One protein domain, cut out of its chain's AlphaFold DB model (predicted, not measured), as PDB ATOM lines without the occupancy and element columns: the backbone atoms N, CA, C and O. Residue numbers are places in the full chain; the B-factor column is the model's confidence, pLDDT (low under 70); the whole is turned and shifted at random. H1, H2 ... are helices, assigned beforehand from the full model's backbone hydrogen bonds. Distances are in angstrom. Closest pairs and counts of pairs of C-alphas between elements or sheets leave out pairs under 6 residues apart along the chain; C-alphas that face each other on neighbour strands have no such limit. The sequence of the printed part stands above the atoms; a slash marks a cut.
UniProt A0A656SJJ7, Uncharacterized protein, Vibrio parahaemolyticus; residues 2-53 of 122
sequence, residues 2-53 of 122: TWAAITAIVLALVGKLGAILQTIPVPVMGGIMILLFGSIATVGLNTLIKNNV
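Overview. This is residues 2 to 53 of the 122 residues of an uncharacterized protein of Vibrio parahaemolyticus (UniProt A0A656SJJ7). One long helix, H3, makes the long arm of a flat, open, lopsided U; short H2 makes its base, and short H1 is the other arm, running back the opposite way to H3 across an empty gap. The three helices form no packed core. The printed part has 52 residues, 2 to 53, with three named helices in the order H1, H2, H3 and no named strand, and its class is all helix. It is extended, with a radius of gyration of the C-alphas of 16.8 A and spans of 49 by 32 by 7 A.

Along the chain. H3, residues 26 to 50, is the longest helix, 36.0 A from C-alpha 26 at (35.083, -44.879, 35.468) to C-alpha 50 at (57.714, -20.562, 49.287). H2 is residues 15 to 22, 10.7 A long. H1, residues 2 to 12, is 15.5 A long and begins at C-alpha 2 at (48.053, -45.956, 62.853).

Arrangement. H3 touches no helix. H2 and H3 are apart, though a tight link of 3 residues joins them. H1 and H2 are close but not clearly touching, with 2 pairs of C-alphas within 8 A; their closest C-alphas, of Leu 11 and Leu 17, are 7.1 A apart. The lines of H1 and H2 are about perpendicular, at 88 degrees. H1 and H3 are apart. In H1, H2 and H3 every O i to N i+4 pair is within hydrogen-bond range.

Size, cuts and confidence. The two C-alphas farthest apart, of Lys 16 and Asn 52, are 49.1 A apart. Residues 2 to 53 stand free: no C-alpha has another, 8 or more residues away along the chain, within 10 A. The printed part has no cut. The links H1 to H2 and H2 to H3 are tight, and no link is long. The mean pLDDT of the printed part is 92.6, and no printed residue is under 70.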
ATOM      1  N   THR A   2      48.338 -44.566  62.416       93.44
ATOM      2  CA  THR A   2      48.053 -45.956  62.853       93.44
ATOM      3  C   THR A   2      46.574 -46.354  62.762       93.44
ATOM      4  O   THR A   2      46.254 -47.382  62.176       93.44
ATOM      5  N   TRP A   3      45.659 -45.510  63.247       93.38
ATOM      6  CA  TRP A   3      44.210 -45.754  63.181       93.38
ATOM      7  C   TRP A   3      43.664 -45.869  61.750       93.38
ATOM      8  O   TRP A   3      42.800 -46.700  61.482       93.38
ATOM      9  N   ALA A   4      44.200 -45.078  60.815       93.56
ATOM     10  CA  ALA A   4      43.819 -45.146  59.405       93.56
ATOM     11  C   ALA A   4      44.279 -46.465  58.764       93.56
ATOM     12  O   ALA A   4      43.502 -47.098  58.056       93.56
ATOM     13  N   ALA A   5      45.502 -46.913  59.068       94.00
ATOM     14  CA  ALA A   5      46.034 -48.179  58.569       94.00
ATOM     15  C   ALA A   5      45.227 -49.384  59.081       94.00
ATOM     16  O   ALA A   5      44.821 -50.229  58.288       94.00
ATOM     17  N   ILE A   6      44.932 -49.429  60.387       95.00
ATOM     18  CA  ILE A   6      44.128 -50.505  60.991       95.00
ATOM     19  C   ILE A   6      42.731 -50.548  60.360       95.00
ATOM     20  O   ILE A   6      42.264 -51.610  59.959       95.00
ATOM     21  N   THR A   7      42.088 -49.389  60.206       91.88
ATOM     22  CA  THR A   7      40.756 -49.298  59.593       91.88
ATOM     23  C   THR A   7      40.786 -49.733  58.126       91.88
ATOM     24  O   THR A   7      39.926 -50.502  57.713       91.88
ATOM     25  N   ALA A   8      41.789 -49.323  57.342       92.06
ATOM     26  CA  ALA A   8      41.924 -49.733  55.945       92.06
ATOM     27  C   ALA A   8      42.077 -51.255  55.794       92.06
ATOM     28  O   ALA A   8      41.423 -51.846  54.940       92.06
ATOM     29  N   ILE A   9      42.879 -51.893  56.655       92.19
ATOM     30  CA  ILE A   9      43.053 -53.354  56.664       92.19
ATOM     31  C   ILE A   9      41.728 -54.051  56.992       92.19
ATOM     32  O   ILE A   9      41.336 -54.980  56.291       92.19
ATOM     33  N   VAL A  10      41.008 -53.587  58.019       92.38
ATOM     34  CA  VAL A  10      39.706 -54.164  58.394       92.38
ATOM     35  C   VAL A  10      38.682 -53.994  57.267       92.38
ATOM     36  O   VAL A  10      38.002 -54.957  56.921       92.38
ATOM     37  N   LEU A  11      38.593 -52.810  56.651       89.06
ATOM     38  CA  LEU A  11      37.663 -52.545  55.544       89.06
ATOM     39  C   LEU A  11      38.024 -53.325  54.271       89.06
ATOM     40  O   LEU A  11      37.116 -53.743  53.556       89.06
ATOM     41  N   ALA A  12      39.310 -53.578  54.007       89.25
ATOM     42  CA  ALA A  12      39.759 -54.393  52.876       89.25
ATOM     43  C   ALA A  12      39.289 -55.858  52.972       89.25
ATOM     44  O   ALA A  12      39.098 -56.506  51.944       89.25
ATOM     45  N   LEU A  13      39.050 -56.370  54.186       89.44
ATOM     46  CA  LEU A  13      38.503 -57.714  54.417       89.44
ATOM     47  C   LEU A  13      36.968 -57.775  54.282       89.44
ATOM     48  O   LEU A  13      36.393 -58.862  54.197       89.44
ATOM     49  N   VAL A  14      36.275 -56.630  54.235       90.88
ATOM     50  CA  VAL A  14      34.815 -56.568  54.080       90.88
ATOM     51  C   VAL A  14      34.449 -56.581  52.593       90.88
ATOM     52  O   VAL A  14      34.353 -55.541  51.943       90.88
ATOM     53  N   GLY A  15      34.147 -57.766  52.052       82.69
ATOM     54  CA  GLY A  15      33.802 -57.941  50.630       82.69
ATOM     55  C   GLY A  15      32.624 -57.086  50.128       82.69
ATOM     56  O   GLY A  15      32.597 -56.698  48.963       82.69
ATOM     57  N   LYS A  16      31.684 -56.708  51.009       87.00
ATOM     58  CA  LYS A  16      30.572 -55.796  50.667       87.00
ATOM     59  C   LYS A  16      31.054 -54.398  50.265       87.00
ATOM     60  O   LYS A  16      30.468 -53.797  49.373       87.00
ATOM     61  N   LEU A  17      32.114 -53.888  50.898       87.19
ATOM     62  CA  LEU A  17      32.688 -52.589  50.542       87.19
ATOM     63  C   LEU A  17      33.412 -52.663  49.201       87.19
ATOM     64  O   LEU A  17      33.232 -51.776  48.376       87.19
ATOM     65  N   GLY A  18      34.147 -53.748  48.945       85.00
ATOM     66  CA  GLY A  18      34.760 -53.997  47.639       85.00
ATOM     67  C   GLY A  18      33.730 -54.019  46.505       85.00
ATOM     68  O   GLY A  18      33.936 -53.367  45.485       85.00
ATOM     69  N   ALA A  19      32.586 -54.679  46.714       88.19
ATOM     70  CA  ALA A  19      31.495 -54.700  45.739       88.19
ATOM     71  C   ALA A  19      30.929 -53.296  45.457       88.19
ATOM     72  O   ALA A  19      30.690 -52.963  44.303       88.19
ATOM     73  N   ILE A  20      30.766 -52.452  46.485       90.75
ATOM     74  CA  ILE A  20      30.322 -51.055  46.324       90.75
ATOM     75  C   ILE A  20      31.373 -50.217  45.588       90.75
ATOM     76  O   ILE A  20      31.031 -49.414  44.730       90.75
ATOM     77  N   LEU A  21      32.661 -50.396  45.879       88.19
ATOM     78  CA  LEU A  21      33.720 -49.677  45.166       88.19
ATOM     79  C   LEU A  21      33.761 -50.051  43.677       88.19
ATOM     80  O   LEU A  21      34.031 -49.195  42.838       88.19
ATOM     81  N   GLN A  22      33.439 -51.302  43.334       87.56
ATOM     82  CA  GLN A  22      33.352 -51.755  41.944       87.56
ATOM     83  C   GLN A  22      32.146 -51.196  41.179       87.56
ATOM     84  O   GLN A  22      32.178 -51.188  39.950       87.56
ATOM     85  N   THR A  23      31.101 -50.703  41.855       92.81
ATOM     86  CA  THR A  23      29.981 -50.034  41.170       92.81
ATOM     87  C   THR A  23      30.284 -48.580  40.806       92.81
ATOM     88  O   THR A  23      29.488 -47.959  40.100       92.81
ATOM     89  N   ILE A  24      31.421 -48.022  41.247       92.06
ATOM     90  CA  ILE A  24      31.806 -46.638  40.952       92.06
ATOM     91  C   ILE A  24      32.134 -46.499  39.454       92.06
ATOM     92  O   ILE A  24      33.041 -47.172  38.958       92.06
ATOM     93  N   PRO A  25      31.461 -45.593  38.718       93.25
ATOM     94  CA  PRO A  25      31.731 -45.381  37.300       93.25
ATOM     95  C   PRO A  25      33.151 -44.867  37.035       93.25
ATOM     96  O   PRO A  25      33.658 -43.992  37.743       93.25
ATOM     97  N   VAL A  26      33.753 -45.323  35.933       92.56
ATOM     98  CA  VAL A  26      35.083 -44.879  35.468       92.56
ATOM     99  C   VAL A  26      35.209 -43.346  35.358       92.56
ATOM    100  O   VAL A  26      36.230 -42.821  35.807       92.56
ATOM    101  N   PRO A  27      34.201 -42.587  34.867       94.19
ATOM    102  CA  PRO A  27      34.293 -41.124  34.808       94.19
ATOM    103  C   PRO A  27      34.485 -40.451  36.176       94.19
ATOM    104  O   PRO A  27      35.199 -39.455  36.280       94.19
ATOM    105  N   VAL A  28      33.893 -41.007  37.240       95.06
ATOM    106  CA  VAL A  28      34.021 -40.471  38.606       95.06
ATOM    107  C   VAL A  28      35.418 -40.740  39.155       95.06
ATOM    108  O   VAL A  28      36.033 -39.845  39.737       95.06
ATOM    109  N   MET A  29      35.952 -41.945  38.919       92.31
ATOM    110  CA  MET A  29      37.331 -42.263  39.296       92.31
ATOM    111  C   MET A  29      38.323 -41.327  38.602       92.31
ATOM    112  O   MET A  29      39.205 -40.789  39.264       92.31
ATOM    113  N   GLY A  30      38.135 -41.055  37.306       93.31
ATOM    114  CA  GLY A  30      38.947 -40.082  36.570       93.31
ATOM    115  C   GLY A  30      38.914 -38.684  37.198       93.31
ATOM    116  O   GLY A  30      39.966 -38.087  37.413       93.31
ATOM    117  N   GLY A  31      37.726 -38.193  37.573       94.94
ATOM    118  CA  GLY A  31      37.572 -36.890  38.227       94.94
ATOM    119  C   GLY A  31      38.334 -36.781  39.551       94.94
ATOM    120  O   GLY A  31      39.057 -35.809  39.773       94.94
ATOM    121  N   ILE A  32      38.239 -37.801  40.409       95.62
ATOM    122  CA  ILE A  32      38.976 -37.835  41.683       95.62
ATOM    123  C   ILE A  32      40.491 -37.858  41.431       95.62
ATOM    124  O   ILE A  32      41.230 -37.145  42.106       95.62
ATOM    125  N   MET A  33      40.961 -38.617  40.436       94.62
ATOM    126  CA  MET A  33      42.385 -38.659  40.082       94.62
ATOM    127  C   MET A  33      42.896 -37.304  39.588       94.62
ATOM    128  O   MET A  33      43.963 -36.874  40.017       94.62
ATOM    129  N   ILE A  34      42.129 -36.596  38.753       95.69
ATOM    130  CA  ILE A  34      42.486 -35.245  38.287       95.69
ATOM    131  C   ILE A  34      42.635 -34.288  39.476       95.69
ATOM    132  O   ILE A  34      43.622 -33.560  39.552       95.69
ATOM    133  N   LEU A  35      41.703 -34.320  40.434       96.75
ATOM    134  CA  LEU A  35      41.779 -33.482  41.634       96.75
ATOM    135  C   LEU A  35      42.986 -33.832  42.515       96.75
ATOM    136  O   LEU A  35      43.668 -32.930  43.006       96.75
ATOM    137  N   LEU A  36      43.276 -35.124  42.702       96.31
ATOM    138  CA  LEU A  36      44.421 -35.584  43.491       96.31
ATOM    139  C   LEU A  36      45.749 -35.173  42.842       96.31
ATOM    140  O   LEU A  36      46.567 -34.522  43.494       96.31
ATOM    141  N   PHE A  37      45.951 -35.484  41.560       92.38
ATOM    142  CA  PHE A  37      47.174 -35.113  40.843       92.38
ATOM    143  C   PHE A  37      47.319 -33.589  40.700       92.38
ATOM    144  O   PHE A  37      48.417 -33.067  40.892       92.38
ATOM    145  N   GLY A  38      46.225 -32.859  40.462       94.62
ATOM    146  CA  GLY A  38      46.224 -31.393  40.406       94.62
ATOM    147  C   GLY A  38      46.573 -30.735  41.744       94.62
ATOM    148  O   GLY A  38      47.332 -29.762  41.786       94.62
ATOM    149  N   SER A  39      46.099 -31.301  42.857       96.38
ATOM    150  CA  SER A  39      46.461 -30.826  44.199       96.38
ATOM    151  C   SER A  39      47.947 -31.055  44.488       96.38
ATOM    152  O   SER A  39      48.618 -30.157  44.991       96.38
ATOM    153  N   ILE A  40      48.490 -32.221  44.118       94.38
ATOM    154  CA  ILE A  40      49.922 -32.531  44.268       94.38
ATOM    155  C   ILE A  40      50.780 -31.566  43.435       94.38
ATOM    156  O   ILE A  40      51.756 -31.019  43.950       94.38
ATOM    157  N   ALA A  41      50.396 -31.298  42.183       94.06
ATOM    158  CA  ALA A  41      51.088 -30.338  41.322       94.06
ATOM    159  C   ALA A  41      51.089 -28.922  41.926       94.06
ATOM    160  O   ALA A  41      52.135 -28.275  41.995       94.06
ATOM    161  N   THR A  42      49.941 -28.476  42.450       95.94
ATOM    162  CA  THR A  42      49.815 -27.179  43.137       95.94
ATOM    163  C   THR A  42      50.714 -27.096  44.372       95.94
ATOM    164  O   THR A  42      51.344 -26.068  44.607       95.94
ATOM    165  N   VAL A  43      50.830 -28.173  45.158       96.06
ATOM    166  CA  VAL A  43      51.744 -28.230  46.313       96.06
ATOM    167  C   VAL A  43      53.209 -28.125  45.873       96.06
ATOM    168  O   VAL A  43      53.991 -27.425  46.522       96.06
ATOM    169  N   GLY A  44      53.577 -28.761  44.759       93.31
ATOM    170  CA  GLY A  44      54.904 -28.629  44.150       93.31
ATOM    171  C   GLY A  44      55.212 -27.188  43.734       93.31
ATOM    172  O   GLY A  44      56.218 -26.628  44.165       93.31
ATOM    173  N   LEU A  45      54.309 -26.550  42.985       94.31
ATOM    174  CA  LEU A  45      54.441 -25.148  42.571       94.31
ATOM    175  C   LEU A  45      54.533 -24.213  43.788       94.31
ATOM    176  O   LEU A  45      55.442 -23.389  43.877       94.31
ATOM    177  N   ASN A  46      53.661 -24.393  44.783       94.88
ATOM    178  CA  ASN A  46      53.696 -23.625  46.029       94.88
ATOM    179  C   ASN A  46      55.036 -23.786  46.766       94.88
ATOM    180  O   ASN A  46      55.518 -22.855  47.403       94.88
ATOM    181  N   THR A  47      55.676 -24.950  46.658       95.44
ATOM    182  CA  THR A  47      57.003 -25.173  47.241       95.44
ATOM    183  C   THR A  47      58.072 -24.339  46.529       95.44
ATOM    184  O   THR A  47      58.929 -23.780  47.210       95.44
ATOM    185  N   LEU A  48      58.012 -24.172  45.203       93.75
ATOM    186  CA  LEU A  48      58.913 -23.259  44.478       93.75
ATOM    187  C   LEU A  48      58.713 -21.803  44.924       93.75
ATOM    188  O   LEU A  48      59.691 -21.115  45.210       93.75
ATOM    189  N   ILE A  49      57.457 -21.362  45.060       93.44
ATOM    190  CA  ILE A  49      57.128 -20.000  45.510       93.44
ATOM    191  C   ILE A  49      57.605 -19.766  46.947       93.44
ATOM    192  O   ILE A  49      58.279 -18.779  47.222       93.44
ATOM    193  N   LYS A  50      57.308 -20.685  47.876       94.69
ATOM    194  CA  LYS A  50      57.714 -20.562  49.287       94.69
ATOM    195  C   LYS A  50      59.226 -20.491  49.466       94.69
ATOM    196  O   LYS A  50      59.700 -19.788  50.351       94.69
ATOM    197  N   ASN A  51      59.973 -21.205  48.628       94.94
ATOM    198  CA  ASN A  51      61.431 -21.167  48.638       94.94
ATOM    199  C   ASN A  51      62.014 -19.977  47.853       94.94
ATOM    200  O   ASN A  51      63.231 -19.901  47.724       94.94
ATOM    201  N   ASN A  52      61.178 -19.052  47.355       91.12
ATOM    202  CA  ASN A  52      61.585 -17.890  46.556       91.12
ATOM    203  C   ASN A  52      62.516 -18.277  45.394       91.12
ATOM    204  O   ASN A  52      63.570 -17.674  45.186       91.12
ATOM    205  N   VAL A  53      62.148 -19.329  44.650       90.69
ATOM    206  CA  VAL A  53      62.907 -19.747  43.467       90.69
ATOM    207  C   VAL A  53      62.747 -18.694  42.376       90.69
ATOM    208  O   VAL A  53      61.681 -18.549  41.786       90.69
TER     209      VAL A  53